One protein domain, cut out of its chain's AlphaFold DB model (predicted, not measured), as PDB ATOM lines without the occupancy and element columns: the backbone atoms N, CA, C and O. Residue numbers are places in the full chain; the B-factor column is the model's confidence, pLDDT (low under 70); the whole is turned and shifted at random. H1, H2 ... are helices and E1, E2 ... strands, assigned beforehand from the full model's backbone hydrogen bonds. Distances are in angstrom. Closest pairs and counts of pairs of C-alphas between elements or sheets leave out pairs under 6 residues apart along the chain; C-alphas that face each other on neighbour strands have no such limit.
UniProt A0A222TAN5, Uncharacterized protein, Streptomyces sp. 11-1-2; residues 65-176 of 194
ATOM      1  N   ARG A  65       2.994 -42.122 -36.115       92.62
ATOM      2  CA  ARG A  65       2.895 -42.781 -34.824       92.62
ATOM      3  C   ARG A  65       1.825 -43.857 -34.861       92.62
ATOM      4  O   ARG A  65       0.882 -43.756 -35.655       92.62
ATOM      5  N   PRO A  66       1.877 -44.826 -33.940       90.94
ATOM      6  CA  PRO A  66       0.741 -45.690 -33.685       90.94
ATOM      7  C   PRO A  66      -0.519 -44.877 -33.366       90.94
ATOM      8  O   PRO A  66      -0.475 -43.818 -32.720       90.94
ATOM      9  N   MET A  67      -1.662 -45.385 -33.815       93.62
ATOM     10  CA  MET A  67      -2.960 -44.881 -33.390       93.62
ATOM     11  C   MET A  67      -3.128 -45.066 -31.878       93.62
ATOM     12  O   MET A  67      -2.765 -46.097 -31.308       93.62
ATOM     13  N   THR A  68      -3.670 -44.053 -31.211       94.44
ATOM     14  CA  THR A  68      -3.945 -44.135 -29.773       94.44
ATOM     15  C   THR A  68      -5.135 -45.051 -29.500       94.44
ATOM     16  O   THR A  68      -5.989 -45.268 -30.364       94.44
ATOM     17  N   ALA A  69      -5.256 -45.530 -28.260       95.00
ATOM     18  CA  ALA A  69      -6.428 -46.301 -27.847       95.00
ATOM     19  C   ALA A  69      -7.741 -45.519 -28.050       95.00
ATOM     20  O   ALA A  69      -8.752 -46.106 -28.420       95.00
ATOM     21  N   GLY A  70      -7.726 -44.195 -27.851       95.56
ATOM     22  CA  GLY A  70      -8.903 -43.348 -28.059       95.56
ATOM     23  C   GLY A  70      -9.293 -43.197 -29.524       95.56
ATOM     24  O   GLY A  70     -10.476 -43.261 -29.842       95.56
ATOM     25  N   GLU A  71      -8.318 -43.030 -30.418       97.06
ATOM     26  CA  GLU A  71      -8.556 -42.973 -31.869       97.06
ATOM     27  C   GLU A  71      -9.099 -44.300 -32.393       97.06
ATOM     28  O   GLU A  71     -10.101 -44.318 -33.100       97.06
ATOM     29  N   ALA A  72      -8.499 -45.418 -31.983       97.19
ATOM     30  CA  ALA A  72      -8.969 -46.744 -32.362       97.19
ATOM     31  C   ALA A  72     -10.381 -47.027 -31.825       97.19
ATOM     32  O   ALA A  72     -11.221 -47.558 -32.548       97.19
ATOM     33  N   ALA A  73     -10.672 -46.630 -30.583       96.75
ATOM     34  CA  ALA A  73     -11.998 -46.782 -29.992       96.75
ATOM     35  C   ALA A  73     -13.051 -45.911 -30.687       96.75
ATOM     36  O   ALA A  73     -14.168 -46.368 -30.915       96.75
ATOM     37  N   ALA A  74     -12.695 -44.677 -31.050       96.94
ATOM     38  CA  ALA A  74     -13.564 -43.775 -31.794       96.94
ATOM     39  C   ALA A  74     -13.863 -44.307 -33.203       96.94
ATOM     40  O   ALA A  74     -15.019 -44.354 -33.617       96.94
ATOM     41  N   ALA A  75     -12.839 -44.781 -33.914       97.56
ATOM     42  CA  ALA A  75     -13.013 -45.428 -35.207       97.56
ATOM     43  C   ALA A  75     -13.911 -46.673 -35.089       97.56
ATOM     44  O   ALA A  75     -14.885 -46.810 -35.823       97.56
ATOM     45  N   LEU A  76     -13.657 -47.541 -34.105       96.62
ATOM     46  CA  LEU A  76     -14.491 -48.716 -33.857       96.62
ATOM     47  C   LEU A  76     -15.946 -48.335 -33.546       96.62
ATOM     48  O   LEU A  76     -16.865 -48.953 -34.080       96.62
ATOM     49  N   TYR A  77     -16.163 -47.299 -32.734       96.19
ATOM     50  CA  TYR A  77     -17.497 -46.795 -32.421       96.19
ATOM     51  C   TYR A  77     -18.255 -46.381 -33.680       96.19
ATOM     52  O   TYR A  77     -19.414 -46.755 -33.835       96.19
ATOM     53  N   LEU A  78     -17.603 -45.645 -34.581       95.88
ATOM     54  CA  LEU A  78     -18.215 -45.127 -35.807       95.88
ATOM     55  C   LEU A  78     -18.439 -46.196 -36.877       95.88
ATOM     56  O   LEU A  78     -19.165 -45.954 -37.840       95.88
ATOM     57  N   SER A  79     -17.833 -47.369 -36.723       95.19
ATOM     58  CA  SER A  79     -18.042 -48.512 -37.603       95.19
ATOM     59  C   SER A  79     -19.388 -49.214 -37.349       95.19
ATOM     60  O   SER A  79     -20.180 -48.847 -36.473       95.19
ATOM     61  N   ASP A  80     -19.649 -50.280 -38.102       90.94
ATOM     62  CA  ASP A  80     -20.822 -51.137 -37.893       90.94
ATOM     63  C   ASP A  80     -20.580 -52.250 -36.852       90.94
ATOM     64  O   ASP A  80     -21.410 -53.144 -36.675       90.94
ATOM     65  N   TRP A  81     -19.470 -52.163 -36.106       88.25
ATOM     66  CA  TRP A  81     -19.172 -53.028 -34.967       88.25
ATOM     67  C   TRP A  81     -20.351 -53.094 -33.982       88.25
ATOM     68  O   TRP A  81     -20.972 -52.082 -33.651       88.25
ATOM     69  N   GLY A  82     -20.687 -54.307 -33.539       76.88
ATOM     70  CA  GLY A  82     -21.840 -54.582 -32.674       76.88
ATOM     71  C   GLY A  82     -23.181 -54.741 -33.405       76.88
ATOM     72  O   GLY A  82     -24.035 -55.461 -32.902       76.88
ATOM     73  N   ARG A  83     -23.360 -54.165 -34.608       70.62
ATOM     74  CA  ARG A  83     -24.529 -54.446 -35.473       70.62
ATOM     75  C   ARG A  83     -24.329 -55.699 -36.323       70.62
ATOM     76  O   ARG A  83     -25.267 -56.457 -36.526       70.62
ATOM     77  N   THR A  84     -23.100 -55.926 -36.786       63.28
ATOM     78  CA  THR A  84     -22.717 -57.088 -37.612       63.28
ATOM     79  C   THR A  84     -21.809 -58.076 -36.882       63.28
ATOM     80  O   THR A  84     -21.327 -59.035 -37.485       63.28
ATOM     81  N   ALA A  85     -21.501 -57.836 -35.604       60.84
ATOM     82  CA  ALA A  85     -20.679 -58.755 -34.832       60.84
ATOM     83  C   ALA A  85     -21.480 -60.045 -34.607       60.84
ATOM     84  O   ALA A  85     -22.485 -60.042 -33.895       60.84
ATOM     85  N   ALA A  86     -21.056 -61.137 -35.248       57.59
ATOM     86  CA  ALA A  86     -21.609 -62.461 -34.991       57.59
ATOM     87  C   ALA A  86     -21.554 -62.761 -33.482       57.59
ATOM     88  O   ALA A  86     -20.614 -62.345 -32.800       57.59
ATOM     89  N   ARG A  87     -22.555 -63.480 -32.958       58.84
ATOM     90  CA  ARG A  87     -22.558 -63.933 -31.558       58.84
ATOM     91  C   ARG A  87     -21.266 -64.727 -31.295       58.84
ATOM     92  O   ARG A  87     -21.101 -65.812 -31.841       58.84
ATOM     93  N   GLY A  88     -20.342 -64.175 -30.506       68.25
ATOM     94  CA  GLY A  88     -19.040 -64.788 -30.215       68.25
ATOM     95  C   GLY A  88     -17.968 -63.782 -29.783       68.25
ATOM     96  O   GLY A  88     -18.185 -62.571 -29.796       68.25
ATOM     97  N   ARG A  89     -16.789 -64.283 -29.383       76.44
ATOM     98  CA  ARG A  89     -15.615 -63.437 -29.101       76.44
ATOM     99  C   ARG A  89     -14.975 -62.989 -30.423       76.44
ATOM    100  O   ARG A  89     -14.634 -63.854 -31.228       76.44
ATOM    101  N   PRO A  90     -14.767 -61.683 -30.661       82.81
ATOM    102  CA  PRO A  90     -14.143 -61.228 -31.897       82.81
ATOM    103  C   PRO A  90     -12.675 -61.614 -32.014       82.81
ATOM    104  O   PRO A  90     -11.906 -61.503 -31.058       82.81
ATOM    105  N   GLY A  91     -12.267 -61.956 -33.235       89.19
ATOM    106  CA  GLY A  91     -10.856 -62.071 -33.590       89.19
ATOM    107  C   GLY A  91     -10.193 -60.696 -33.790       89.19
ATOM    108  O   GLY A  91     -10.854 -59.743 -34.213       89.19
ATOM    109  N   PRO A  92      -8.870 -60.570 -33.580       90.88
ATOM    110  CA  PRO A  92      -8.159 -59.287 -33.666       90.88
ATOM    111  C   PRO A  92      -8.232 -58.651 -35.062       90.88
ATOM    112  O   PRO A  92      -8.388 -57.438 -35.187       90.88
ATOM    113  N   ARG A  93      -8.188 -59.463 -36.127       90.94
ATOM    114  CA  ARG A  93      -8.292 -58.988 -37.519       90.94
ATOM    115  C   ARG A  93      -9.678 -58.434 -37.851       90.94
ATOM    116  O   ARG A  93      -9.780 -57.472 -38.606       90.94
ATOM    117  N   GLN A  94     -10.733 -59.014 -37.275       91.88
ATOM    118  CA  GLN A  94     -12.101 -58.527 -37.455       91.88
ATOM    119  C   GLN A  94     -12.259 -57.141 -36.828       91.88
ATOM    120  O   GLN A  94     -12.757 -56.225 -37.481       91.88
ATOM    121  N   VAL A  95     -11.766 -56.966 -35.598       93.50
ATOM    122  CA  VAL A  95     -11.765 -55.659 -34.924       93.50
ATOM    123  C   VAL A  95     -10.954 -54.642 -35.730       93.50
ATOM    124  O   VAL A  95     -11.438 -53.546 -35.991       93.50
ATOM    125  N   ALA A  96      -9.761 -55.013 -36.204       93.88
ATOM    126  CA  ALA A  96      -8.918 -54.133 -37.015       93.88
ATOM    127  C   ALA A  96      -9.584 -53.687 -38.327       93.88
ATOM    128  O   ALA A  96      -9.444 -52.528 -38.720       93.88
ATOM    129  N   ARG A  97     -10.340 -54.571 -38.991       93.62
ATOM    130  CA  ARG A  97     -11.126 -54.212 -40.180       93.62
ATOM    131  C   ARG A  97     -12.165 -53.145 -39.848       93.62
ATOM    132  O   ARG A  97     -12.183 -52.107 -40.494       93.62
ATOM    133  N   HIS A  98     -12.954 -53.352 -38.795       95.50
ATOM    134  CA  HIS A  98     -13.953 -52.371 -38.371       95.50
ATOM    135  C   HIS A  98     -13.335 -51.030 -37.962       95.50
ATOM    136  O   HIS A  98     -13.902 -49.982 -38.261       95.50
ATOM    137  N   ILE A  99     -12.155 -51.039 -37.338       96.00
ATOM    138  CA  ILE A  99     -11.400 -49.810 -37.058       96.00
ATOM    139  C   ILE A  99     -11.050 -49.084 -38.358       96.00
ATOM    140  O   ILE A  99     -11.257 -47.880 -38.441       96.00
ATOM    141  N   ARG A 100     -10.551 -49.781 -39.386       95.38
ATOM    142  CA  ARG A 100     -10.256 -49.150 -40.684       95.38
ATOM    143  C   ARG A 100     -11.517 -48.589 -41.341       95.38
ATOM    144  O   ARG A 100     -11.503 -47.436 -41.761       95.38
ATOM    145  N   ASP A 101     -12.601 -49.362 -41.354       94.69
ATOM    146  CA  ASP A 101     -13.880 -48.947 -41.938       94.69
ATOM    147  C   ASP A 101     -14.432 -47.697 -41.242       94.69
ATOM    148  O   ASP A 101     -14.883 -46.760 -41.893       94.69
ATOM    149  N   GLY A 102     -14.370 -47.650 -39.909       96.38
ATOM    150  CA  GLY A 102     -14.808 -46.492 -39.139       96.38
ATOM    151  C   GLY A 102     -13.869 -45.290 -39.252       96.38
ATOM    152  O   GLY A 102     -14.340 -44.159 -39.331       96.38
ATOM    153  N   ALA A 103     -12.554 -45.513 -39.330       96.62
ATOM    154  CA  ALA A 103     -11.575 -44.452 -39.560       96.62
ATOM    155  C   ALA A 103     -11.764 -43.783 -40.931       96.62
ATOM    156  O   ALA A 103     -11.554 -42.580 -41.048       96.62
ATOM    157  N   ALA A 104     -12.209 -44.534 -41.942       94.75
ATOM    158  CA  ALA A 104     -12.496 -44.012 -43.277       94.75
ATOM    159  C   ALA A 104     -13.758 -43.127 -43.348       94.75
ATOM    160  O   ALA A 104     -13.946 -42.416 -44.332       94.75
ATOM    161  N   ARG A 105     -14.623 -43.130 -42.319       94.88
ATOM    162  CA  ARG A 105     -15.862 -42.325 -42.290       94.88
ATOM    163  C   ARG A 105     -15.635 -40.851 -41.963       94.88
ATOM    164  O   ARG A 105     -16.571 -40.063 -42.064       94.88
ATOM    165  N   LEU A 106     -14.431 -40.471 -41.538       93.50
ATOM    166  CA  LEU A 106     -14.102 -39.106 -41.139       93.50
ATOM    167  C   LEU A 106     -12.729 -38.689 -41.676       93.50
ATOM    168  O   LEU A 106     -11.838 -39.527 -41.815       93.50
ATOM    169  N   PRO A 107     -12.495 -37.381 -41.869       95.75
ATOM    170  CA  PRO A 107     -11.142 -36.867 -42.024       95.75
ATOM    171  C   PRO A 107     -10.265 -37.279 -40.832       95.75
ATOM    172  O   PRO A 107     -10.676 -37.158 -39.675       95.75
ATOM    173  N   VAL A 108      -9.024 -37.700 -41.086       96.38
ATOM    174  CA  VAL A 108      -8.123 -38.210 -40.032       96.38
ATOM    175  C   VAL A 108      -7.857 -37.162 -38.947       96.38
ATOM    176  O   VAL A 108      -7.789 -37.492 -37.767       96.38
ATOM    177  N   ALA A 109      -7.806 -35.878 -39.306       95.00
ATOM    178  CA  ALA A 109      -7.708 -34.790 -38.334       95.00
ATOM    179  C   ALA A 109      -8.890 -34.771 -37.339       95.00
ATOM    180  O   ALA A 109      -8.695 -34.522 -36.146       95.00
ATOM    181  N   ALA A 110     -10.108 -35.069 -37.803       95.12
ATOM    182  CA  ALA A 110     -11.284 -35.187 -36.946       95.12
ATOM    183  C   ALA A 110     -11.196 -36.434 -36.057       95.12
ATOM    184  O   ALA A 110     -11.489 -36.340 -34.868       95.12
ATOM    185  N   LEU A 111     -10.706 -37.563 -36.588       96.25
ATOM    186  CA  LEU A 111     -10.460 -38.775 -35.802       96.25
ATOM    187  C   LEU A 111      -9.456 -38.531 -34.664       96.25
ATOM    188  O   LEU A 111      -9.704 -38.946 -33.534       96.25
ATOM    189  N   VAL A 112      -8.361 -37.809 -34.928       94.69
ATOM    190  CA  VAL A 112      -7.365 -37.440 -33.906       94.69
ATOM    191  C   VAL A 112      -8.000 -36.597 -32.795       94.69
ATOM    192  O   VAL A 112      -7.782 -36.854 -31.610       94.69
ATOM    193  N   ARG A 113      -8.822 -35.600 -33.150       93.81
ATOM    194  CA  ARG A 113      -9.548 -34.773 -32.168       93.81
ATOM    195  C   ARG A 113     -10.551 -35.597 -31.368       93.81
ATOM    196  O   ARG A 113     -10.613 -35.465 -30.149       93.81
ATOM    197  N   LEU A 114     -11.301 -36.461 -32.046       94.62
ATOM    198  CA  LEU A 114     -12.281 -37.345 -31.432       94.62
ATOM    199  C   LEU A 114     -11.607 -38.290 -30.431       94.62
ATOM    200  O   LEU A 114     -12.048 -38.387 -29.291       94.62
ATOM    201  N   GLY A 115     -10.477 -38.888 -30.814       94.81
ATOM    202  CA  GLY A 115      -9.685 -39.749 -29.947       94.81
ATOM    203  C   GLY A 115      -9.196 -39.052 -28.677       94.81
ATOM    204  O   GLY A 115      -9.289 -39.641 -27.603       94.81
ATOM    205  N   ARG A 116      -8.760 -37.783 -28.753       93.25
ATOM    206  CA  ARG A 116      -8.428 -36.986 -27.551       93.25
ATOM    207  C   ARG A 116      -9.630 -36.834 -26.622       93.25
ATOM    208  O   ARG A 116      -9.496 -37.067 -25.424       93.25
ATOM    209  N   GLY A 117     -10.802 -36.511 -27.178       93.69
ATOM    210  CA  GLY A 117     -12.055 -36.436 -26.423       93.69
ATOM    211  C   GLY A 117     -12.408 -37.762 -25.741       93.69
ATOM    212  O   GLY A 117     -12.726 -37.773 -24.552       93.69
ATOM    213  N   THR A 118     -12.255 -38.880 -26.456       94.31
ATOM    214  CA  THR A 118     -12.481 -40.236 -25.938       94.31
ATOM    215  C   THR A 118     -11.568 -40.561 -24.757       94.31
ATOM    216  O   THR A 118     -12.049 -41.005 -23.717       94.31
ATOM    217  N   VAL A 119     -10.254 -40.328 -24.872       93.31
ATOM    218  CA  VAL A 119      -9.318 -40.597 -23.762       93.31
ATOM    219  C   VAL A 119      -9.596 -39.664 -22.579       93.31
ATOM    220  O   VAL A 119      -9.568 -40.113 -21.431       93.31
ATOM    221  N   ALA A 120      -9.918 -38.394 -22.833       91.94
ATOM    222  CA  ALA A 120     -10.231 -37.448 -21.769       91.94
ATOM    223  C   ALA A 120     -11.474 -37.828 -20.975       91.94
ATOM    224  O   ALA A 120     -11.491 -37.729 -19.746       91.94
ATOM    225  N   ASP A 121     -12.498 -38.330 -21.655       91.81
ATOM    226  CA  ASP A 121     -13.715 -38.758 -20.991       91.81
ATOM    227  C   ASP A 121     -13.584 -40.133 -20.312       91.81
ATOM    228  O   ASP A 121     -13.988 -40.292 -19.156       91.81
ATOM    229  N   LEU A 122     -13.013 -41.125 -21.003       93.44
ATOM    230  CA  LEU A 122     -13.048 -42.530 -20.577       93.44
ATOM    231  C   LEU A 122     -11.823 -42.976 -19.774       93.44
ATOM    232  O   LEU A 122     -11.949 -43.856 -18.923       93.44
ATOM    233  N   ALA A 123     -10.655 -42.383 -20.023       91.12
ATOM    234  CA  ALA A 123      -9.415 -42.671 -19.297       91.12
ATOM    235  C   ALA A 123      -8.980 -41.522 -18.374       91.12
ATOM    236  O   ALA A 123      -7.928 -41.620 -17.747       91.12
ATOM    237  N   ARG A 124      -9.777 -40.445 -18.288       89.31
ATOM    238  CA  ARG A 124      -9.534 -39.275 -17.424       89.31
ATOM    239  C   ARG A 124      -8.168 -38.614 -17.649       89.31
ATOM    240  O   ARG A 124      -7.601 -38.023 -16.737       89.31
ATOM    241  N   VAL A 125      -7.640 -38.690 -18.872       86.06
ATOM    242  CA  VAL A 125      -6.403 -37.989 -19.248       86.06
ATOM    243  C   VAL A 125      -6.761 -36.577 -19.714       86.06
ATOM    244  O   VAL A 125      -7.525 -36.461 -20.664       86.06
ATOM    245  N   PRO A 126      -6.224 -35.502 -19.118       82.31
ATOM    246  CA  PRO A 126      -6.572 -34.144 -19.531       82.31
ATOM    247  C   PRO A 126      -6.399 -33.924 -21.044       82.31
ATOM    248  O   PRO A 126      -5.372 -34.303 -21.608       82.31
ATOM    249  N   ASP A 127      -7.396 -33.305 -21.690       78.38
ATOM    250  CA  ASP A 127      -7.269 -32.733 -23.038       78.38
ATOM    251  C   ASP A 127      -6.912 -31.250 -22.875       78.38
ATOM    252  O   ASP A 127      -7.821 -30.434 -22.699       78.38
ATOM    253  N   PRO A 128      -5.617 -30.879 -22.890       68.38
ATOM    254  CA  PRO A 128      -5.188 -29.511 -22.606       68.38
ATOM    255  C   PRO A 128      -5.757 -28.489 -23.597       68.38
ATOM    256  O   PRO A 128      -5.878 -27.319 -23.262       68.38
ATOM    257  N   ALA A 129      -6.144 -28.922 -24.799       70.44
ATOM    258  CA  ALA A 129      -6.719 -28.042 -25.808       70.44
ATOM    259  C   ALA A 129      -8.256 -27.967 -25.748       70.44
ATOM    260  O   ALA A 129      -8.847 -27.198 -26.503       70.44
ATOM    261  N   GLY A 130      -8.926 -28.831 -24.967       70.69
ATOM    262  CA  GLY A 130     -10.392 -28.997 -24.977       70.69
ATOM    263  C   GLY A 130     -10.995 -29.309 -26.361       70.69
ATOM    264  O   GLY A 130     -12.214 -29.311 -26.546       70.69
ATOM    265  N   SER A 131     -10.134 -29.555 -27.349       69.88
ATOM    266  CA  SER A 131     -10.416 -29.443 -28.781       69.88
ATOM    267  C   SER A 131     -11.285 -30.577 -29.320       69.88
ATOM    268  O   SER A 131     -11.853 -30.447 -30.414       69.88
ATOM    269  N   GLY A 132     -11.371 -31.680 -28.567       74.75
ATOM    270  CA  GLY A 132     -12.120 -32.882 -28.921       74.75
ATOM    271  C   GLY A 132     -13.450 -33.052 -28.192       74.75
ATOM    272  O   GLY A 132     -14.262 -33.869 -28.616       74.75
ATOM    273  N   ARG A 133     -13.709 -32.304 -27.110       81.94
ATOM    274  CA  ARG A 133     -14.827 -32.604 -26.194       81.94
ATOM    275  C   ARG A 133     -16.205 -32.409 -26.827       81.94
ATOM    276  O   ARG A 133     -17.084 -33.243 -26.622       81.94
ATOM    277  N   TRP A 134     -16.401 -31.323 -27.574       86.19
ATOM    278  CA  TRP A 134     -17.675 -31.064 -28.255       86.19
ATOM    279  C   TRP A 134     -17.927 -32.100 -29.362       86.19
ATOM    280  O   TRP A 134     -18.998 -32.695 -29.407       86.19
ATOM    281  N   LEU A 135     -16.903 -32.386 -30.178       88.00
ATOM    282  CA  LEU A 135     -16.982 -33.335 -31.289       88.00
ATOM    283  C   LEU A 135     -17.266 -34.753 -30.782       88.00
ATOM    284  O   LEU A 135     -18.095 -35.456 -31.348       88.00
ATOM    285  N   TYR A 136     -16.626 -35.143 -29.676       88.19
ATOM    286  CA  TYR A 136     -16.894 -36.397 -28.976       88.19
ATOM    287  C   TYR A 136     -18.348 -36.518 -28.538       88.19
ATOM    288  O   TYR A 136     -18.992 -37.512 -28.850       88.19
ATOM    289  N   ARG A 137     -18.902 -35.492 -27.889       88.50
ATOM    290  CA  ARG A 137     -20.308 -35.519 -27.465       88.50
ATOM    291  C   ARG A 137     -21.279 -35.595 -28.641       88.50
ATOM    292  O   ARG A 137     -22.320 -36.225 -28.508       88.50
ATOM    293  N   GLN A 138     -20.945 -34.966 -29.765       92.31
ATOM    294  CA  GLN A 138     -21.811 -34.939 -30.940       92.31
ATOM    295  C   GLN A 138     -21.755 -36.239 -31.752       92.31
ATOM    296  O   GLN A 138     -22.793 -36.729 -32.183       92.31
ATOM    297  N   LEU A 139     -20.560 -36.796 -31.970       93.50
ATOM    298  CA  LEU A 139     -20.371 -37.984 -32.811       93.50
ATOM    299  C   LEU A 139     -20.431 -39.302 -32.036       93.50
ATOM    300  O   LEU A 139     -20.619 -40.353 -32.645       93.50
ATOM    301  N   MET A 140     -20.262 -39.266 -30.712       94.19
ATOM    302  CA  MET A 140     -20.296 -40.442 -29.840       94.19
ATOM    303  C   MET A 140     -21.261 -40.241 -28.656       94.19
ATOM    304  O   MET A 140     -20.835 -40.288 -27.500       94.19
ATOM    305  N   PRO A 141     -22.567 -40.012 -28.911       93.62
ATOM    306  CA  PRO A 141     -23.538 -39.713 -27.855       93.62
ATOM    307  C   PRO A 141     -23.798 -40.903 -26.916       93.62
ATOM    308  O   PRO A 141     -24.070 -40.714 -25.731       93.62
ATOM    309  N   ASP A 142     -23.687 -42.138 -27.418       93.94
ATOM    310  CA  ASP A 142     -23.835 -43.352 -26.605       93.94
ATOM    311  C   ASP A 142     -22.543 -43.655 -25.827       93.94
ATOM    312  O   ASP A 142     -21.609 -44.293 -26.327       93.94
ATOM    313  N   ARG A 143     -22.515 -43.214 -24.566       92.75
ATOM    314  CA  ARG A 143     -21.383 -43.427 -23.656       92.75
ATOM    315  C   ARG A 143     -21.120 -44.909 -23.371       92.75
ATOM    316  O   ARG A 143     -19.959 -45.287 -23.216       92.75
ATOM    317  N   ALA A 144     -22.155 -45.744 -23.283       92.69
ATOM    318  CA  ALA A 144     -21.994 -47.162 -22.968       92.69
ATOM    319  C   ALA A 144     -21.280 -47.885 -24.116       92.69
ATOM    320  O   ALA A 144     -20.294 -48.592 -23.893       92.69
ATOM    321  N   ARG A 145     -21.692 -47.617 -25.359       93.62
ATOM    322  CA  ARG A 145     -21.005 -48.126 -26.550       93.62
ATOM    323  C   ARG A 145     -19.591 -47.562 -26.686       93.62
ATOM    324  O   ARG A 145     -18.675 -48.319 -27.014       93.62
ATOM    325  N   ALA A 146     -19.387 -46.269 -26.420       94.62
ATOM    326  CA  ALA A 146     -18.054 -45.660 -26.425       94.62
ATOM    327  C   ALA A 146     -17.118 -46.362 -25.431       94.62
ATOM    328  O   ALA A 146     -15.991 -46.718 -25.785       94.62
ATOM    329  N   ARG A 147     -17.615 -46.641 -24.218       95.00
ATOM    330  CA  ARG A 147     -16.880 -47.383 -23.195       95.00
ATOM    331  C   ARG A 147     -16.570 -48.812 -23.627       95.00
ATOM    332  O   ARG A 147     -15.416 -49.209 -23.545       95.00
ATOM    333  N   ALA A 148     -17.550 -49.542 -24.157       93.12
ATOM    334  CA  ALA A 148     -17.354 -50.910 -24.631       93.12
ATOM    335  C   ALA A 148     -16.297 -50.995 -25.748       93.12
ATOM    336  O   ALA A 148     -15.434 -51.871 -25.723       93.12
ATOM    337  N   CYS A 149     -16.319 -50.058 -26.702       95.00
ATOM    338  CA  CYS A 149     -15.301 -49.976 -27.751       95.00
ATOM    339  C   CYS A 149     -13.918 -49.685 -27.156       95.00
ATOM    340  O   CYS A 149     -12.944 -50.342 -27.509       95.00
ATOM    341  N   PHE A 150     -13.827 -48.729 -26.229       95.62
ATOM    342  CA  PHE A 150     -12.569 -48.380 -25.576       95.62
ATOM    343  C   PHE A 150     -11.983 -49.534 -24.759       95.62
ATOM    344  O   PHE A 150     -10.794 -49.826 -24.884       95.62
ATOM    345  N   ASP A 151     -12.812 -50.232 -23.986       94.44
ATOM    346  CA  ASP A 151     -12.392 -51.377 -23.181       94.44
ATOM    347  C   ASP A 151     -11.957 -52.555 -24.068       94.44
ATOM    348  O   ASP A 151     -10.950 -53.197 -23.770       94.44
ATOM    349  N   LEU A 152     -12.618 -52.783 -25.213       92.88
ATOM    350  CA  LEU A 152     -12.171 -53.778 -26.196       92.88
ATOM    351  C   LEU A 152     -10.766 -53.459 -26.725       92.88
ATOM    352  O   LEU A 152      -9.914 -54.345 -26.792       92.88
ATOM    353  N   ILE A 153     -10.505 -52.193 -27.069       94.25
ATOM    354  CA  ILE A 153      -9.189 -51.752 -27.544       94.25
ATOM    355  C   ILE A 153      -8.138 -51.827 -26.438       94.25
ATOM    356  O   ILE A 153      -6.990 -52.156 -26.723       94.25
ATOM    357  N   ARG A 154      -8.492 -51.529 -25.186       92.62
ATOM    358  CA  ARG A 154      -7.575 -51.599 -24.037       92.62
ATOM    359  C   ARG A 154      -7.335 -53.019 -23.533       92.62
ATOM    360  O   ARG A 154      -6.348 -53.236 -22.834       92.62
ATOM    361  N   GLY A 155      -8.212 -53.953 -23.880       90.00
ATOM    362  CA  GLY A 155      -8.134 -55.346 -23.474       90.00
ATOM    363  C   GLY A 155      -6.914 -56.094 -24.032       90.00
ATOM    364  O   GLY A 155      -6.114 -55.555 -24.803       90.00
ATOM    365  N   PRO A 156      -6.762 -57.378 -23.683       87.88
ATOM    366  CA  PRO A 156      -5.588 -58.172 -24.051       87.88
ATOM    367  C   PRO A 156      -5.529 -58.536 -25.543       87.88
ATOM    368  O   PRO A 156      -4.506 -59.030 -26.005       87.88
ATOM    369  N   LEU A 157      -6.600 -58.293 -26.308       88.00
ATOM    370  CA  LEU A 157      -6.672 -58.638 -27.725       88.00
ATOM    371  C   LEU A 157      -5.590 -57.878 -28.524       88.00
ATOM    372  O   LEU A 157      -5.609 -56.646 -28.524       88.00
ATOM    373  N   PRO A 158      -4.664 -58.562 -29.223       88.56
ATOM    374  CA  PRO A 158      -3.595 -57.914 -29.983       88.56
ATOM    375  C   PRO A 158      -4.135 -57.380 -31.316       88.56
ATOM    376  O   PRO A 158      -3.938 -57.975 -32.373       88.56
ATOM    377  N   VAL A 159      -4.888 -56.282 -31.258       91.06
ATOM    378  CA  VAL A 159      -5.508 -55.675 -32.442       91.06
ATOM    379  C   VAL A 159      -4.449 -54.913 -33.249       91.06
ATOM    380  O   VAL A 159      -3.881 -53.953 -32.725       91.06
ATOM    381  N   PRO A 160      -4.204 -55.278 -34.521       91.88
ATOM    382  CA  PRO A 160      -3.302 -54.529 -35.386       91.88
ATOM    383  C   PRO A 160      -3.909 -53.169 -35.741       91.88
ATOM    384  O   PRO A 160      -4.957 -53.100 -36.389       91.88
ATOM    385  N   LEU A 161      -3.253 -52.084 -35.332       92.69
ATOM    386  CA  LEU A 161      -3.725 -50.720 -35.574       92.69
ATOM    387  C   LEU A 161      -2.919 -50.038 -36.686       92.69
ATOM    388  O   LEU A 161      -1.699 -50.184 -36.728       92.69
ATOM    389  N   PRO A 162      -3.562 -49.288 -37.599       93.62
ATOM    390  CA  PRO A 162      -2.843 -48.439 -38.540       93.62
ATOM    391  C   PRO A 162      -2.135 -47.281 -37.827       93.62
ATOM    392  O   PRO A 162      -2.518 -46.882 -36.727       93.62
ATOM    393  N   MET A 163      -1.106 -46.727 -38.462       94.31
ATOM    394  CA  MET A 163      -0.455 -45.503 -37.995       94.31
ATOM    395  C   MET A 163      -1.267 -44.263 -38.372       94.31
ATOM    396  O   MET A 163      -2.010 -44.256 -39.353       94.31
ATOM    397  N   ILE A 164      -1.083 -43.184 -37.614       96.19
ATOM    398  CA  ILE A 164      -1.467 -41.840 -38.042       96.19
ATOM    399  C   ILE A 164      -0.231 -41.176 -38.637       96.19
ATOM    400  O   ILE A 164       0.810 -41.096 -37.985       96.19
ATOM    401  N   VAL A 165      -0.367 -40.686 -39.863       96.75
ATOM    402  CA  VAL A 165       0.663 -39.957 -40.601       96.75
ATOM    403  C   VAL A 165       0.357 -38.468 -40.502       96.75
ATOM    404  O   VAL A 165      -0.781 -38.057 -40.722       96.75
ATOM    405  N   ARG A 166       1.362 -37.659 -40.182       96.19
ATOM    406  CA  ARG A 166       1.329 -36.201 -40.284       96.19
ATOM    407  C   ARG A 166       2.402 -35.780 -41.275       96.19
ATOM    408  O   ARG A 166       3.589 -35.907 -40.990       96.19
ATOM    409  N   THR A 167       1.965 -35.314 -42.435       94.81
ATOM    410  CA  THR A 167       2.857 -34.793 -43.479       94.81
ATOM    411  C   THR A 167       3.516 -33.492 -43.029       94.81
ATOM    412  O   THR A 167       2.994 -32.813 -42.140       94.81
ATOM    413  N   ASP A 168       4.606 -33.101 -43.684       91.69
ATOM    414  CA  ASP A 168       5.291 -31.831 -43.395       91.69
ATOM    415  C   ASP A 168       4.406 -30.599 -43.662       91.69
ATOM    416  O   ASP A 168       4.558 -29.568 -43.013       91.69
ATOM    417  N   SER A 169       3.399 -30.729 -44.536       90.62
ATOM    418  CA  SER A 169       2.363 -29.701 -44.748       90.62
ATOM    419  C   SER A 169       1.379 -29.547 -43.574       90.62
ATOM    420  O   SER A 169       0.526 -28.663 -43.582       90.62
ATOM    421  N   GLY A 170       1.450 -30.430 -42.574       90.50
ATOM    422  CA  GLY A 170       0.538 -30.476 -41.431       90.50
ATOM    423  C   GLY A 170      -0.728 -31.312 -41.654       90.50
ATOM    424  O   GLY A 170      -1.486 -31.525 -40.704       90.50
ATOM    425  N   ALA A 171      -0.957 -31.833 -42.865       93.75
ATOM    426  CA  ALA A 171      -2.094 -32.705 -43.155       93.75
ATOM    427  C   ALA A 171      -1.963 -34.078 -42.473       93.75
ATOM    428  O   ALA A 171      -0.864 -34.634 -42.380       93.75
ATOM    429  N   TYR A 172      -3.102 -34.634 -42.045       95.62
ATOM    430  CA  TYR A 172      -3.193 -35.958 -41.428       95.62
ATOM    431  C   TYR A 172      -3.723 -37.005 -42.407       95.62
ATOM    432  O   TYR A 172      -4.725 -36.768 -43.080       95.62
ATOM    433  N   ALA A 173      -3.109 -38.186 -42.409       96.19
ATOM    434  CA  ALA A 173      -3.534 -39.341 -43.194       96.19
ATOM    435  C   ALA A 173      -3.472 -40.637 -42.373       96.19
ATOM    436  O   ALA A 173      -2.815 -40.711 -41.331       96.19
ATOM    437  N   LEU A 174      -4.183 -41.662 -42.845       95.88
ATOM    438  CA  LEU A 174      -4.143 -42.997 -42.264       95.88
ATOM    439  C   LEU A 174      -3.031 -43.787 -42.953       95.88
ATOM    440  O   LEU A 174      -3.026 -43.915 -44.175       95.88
ATOM    441  N   GLY A 175      -2.081 -44.283 -42.171       94.56
ATOM    442  CA  GLY A 175      -0.945 -45.048 -42.663       94.56
ATOM    443  C   GLY A 175      -1.188 -46.553 -42.659       94.56
ATOM    444  O   GLY A 175      -2.263 -47.057 -42.323       94.56
ATOM    445  N   ALA A 176      -0.129 -47.282 -42.995       93.38
ATOM    446  CA  ALA A 176      -0.071 -48.724 -42.882       93.38
ATOM    447  C   ALA A 176      -0.165 -49.161 -41.416       93.38
ATOM    448  O   ALA A 176       0.126 -48.412 -40.480       93.38
TER     449      ALA A 176
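AT A GLANCE: This is residues 65 to 176 of the 194 residues of an uncharacterized protein of Streptomyces sp. 11-1-2 (UniProt A0A222TAN5). Helix H1 is the core, with H2, H3 and H5 packed crosswise round it and H4 packed on H3. The small hairpin E1 E2 packs on the first residues of H3, and the loop of residues 79 to 91 reaches out far from it. The printed part has 112 residues with five named helices, H1 to H5, followed by two strands in an antiparallel sheet, order E1 - E2; the class is mostly helix. It is compact, with a radius of gyration of the C-alphas of 13.2 A and spans of 42 by 28 by 23 A.

HOW THE PARTS SIT: E1, residues 163 to 167, and E2, residues 172 to 174, form an antiparallel hairpin, with N 165 and O 173 within hydrogen-bond range at 2.9 A. Residues 65 to 66 pair antiparallel with residues 163 to 164 of E1. The closest C-alphas of E2 and H3, residues 108 to 122, are those of Tyr 172 and Ala 109, 5.6 A apart. H1, residues 69 to 78, touches H3, closest at the C-alphas of Glu 71 and Gly 115, 3.9 A, only just about perpendicular at 72 degrees. H2, residues 92 to 103, touches H1, closest at the C-alphas of Gly 102 and Ala 75, 4.5 A, about perpendicular at 74 degrees. H5, residues 143 to 154, touches H1, closest at the C-alphas of Phe 150 and Ala 73, 4.7 A, at a steep tilt of 50 degrees, opposite ways. H4, residues 133 to 139, touches residues 113 to 118 of H3, closest at the C-alphas of Arg 133 and Gly 117, 4.7 A. H4 and H5 are apart. In H1, H2, H3, H4 and H5 every O i to N i+4 pair is within hydrogen-bond range.

IN THESE COORDINATES: H1 begins at C-alpha 69, (-6.428, -46.301, -27.847). H3 is longest, 20.5 A; H2 measures 16.3 A and H5 16.0 A. E2 ends at C-alpha 174, (-4.143, -42.997, -42.264).

THE WHOLE: The C-alphas farthest apart, Arg 87 and Ser 169, are 44.3 A apart. The printed part has no cut, and the link from H1 to H2 is long. Residues 84 to 88, 128 and 131 have pLDDT under 70.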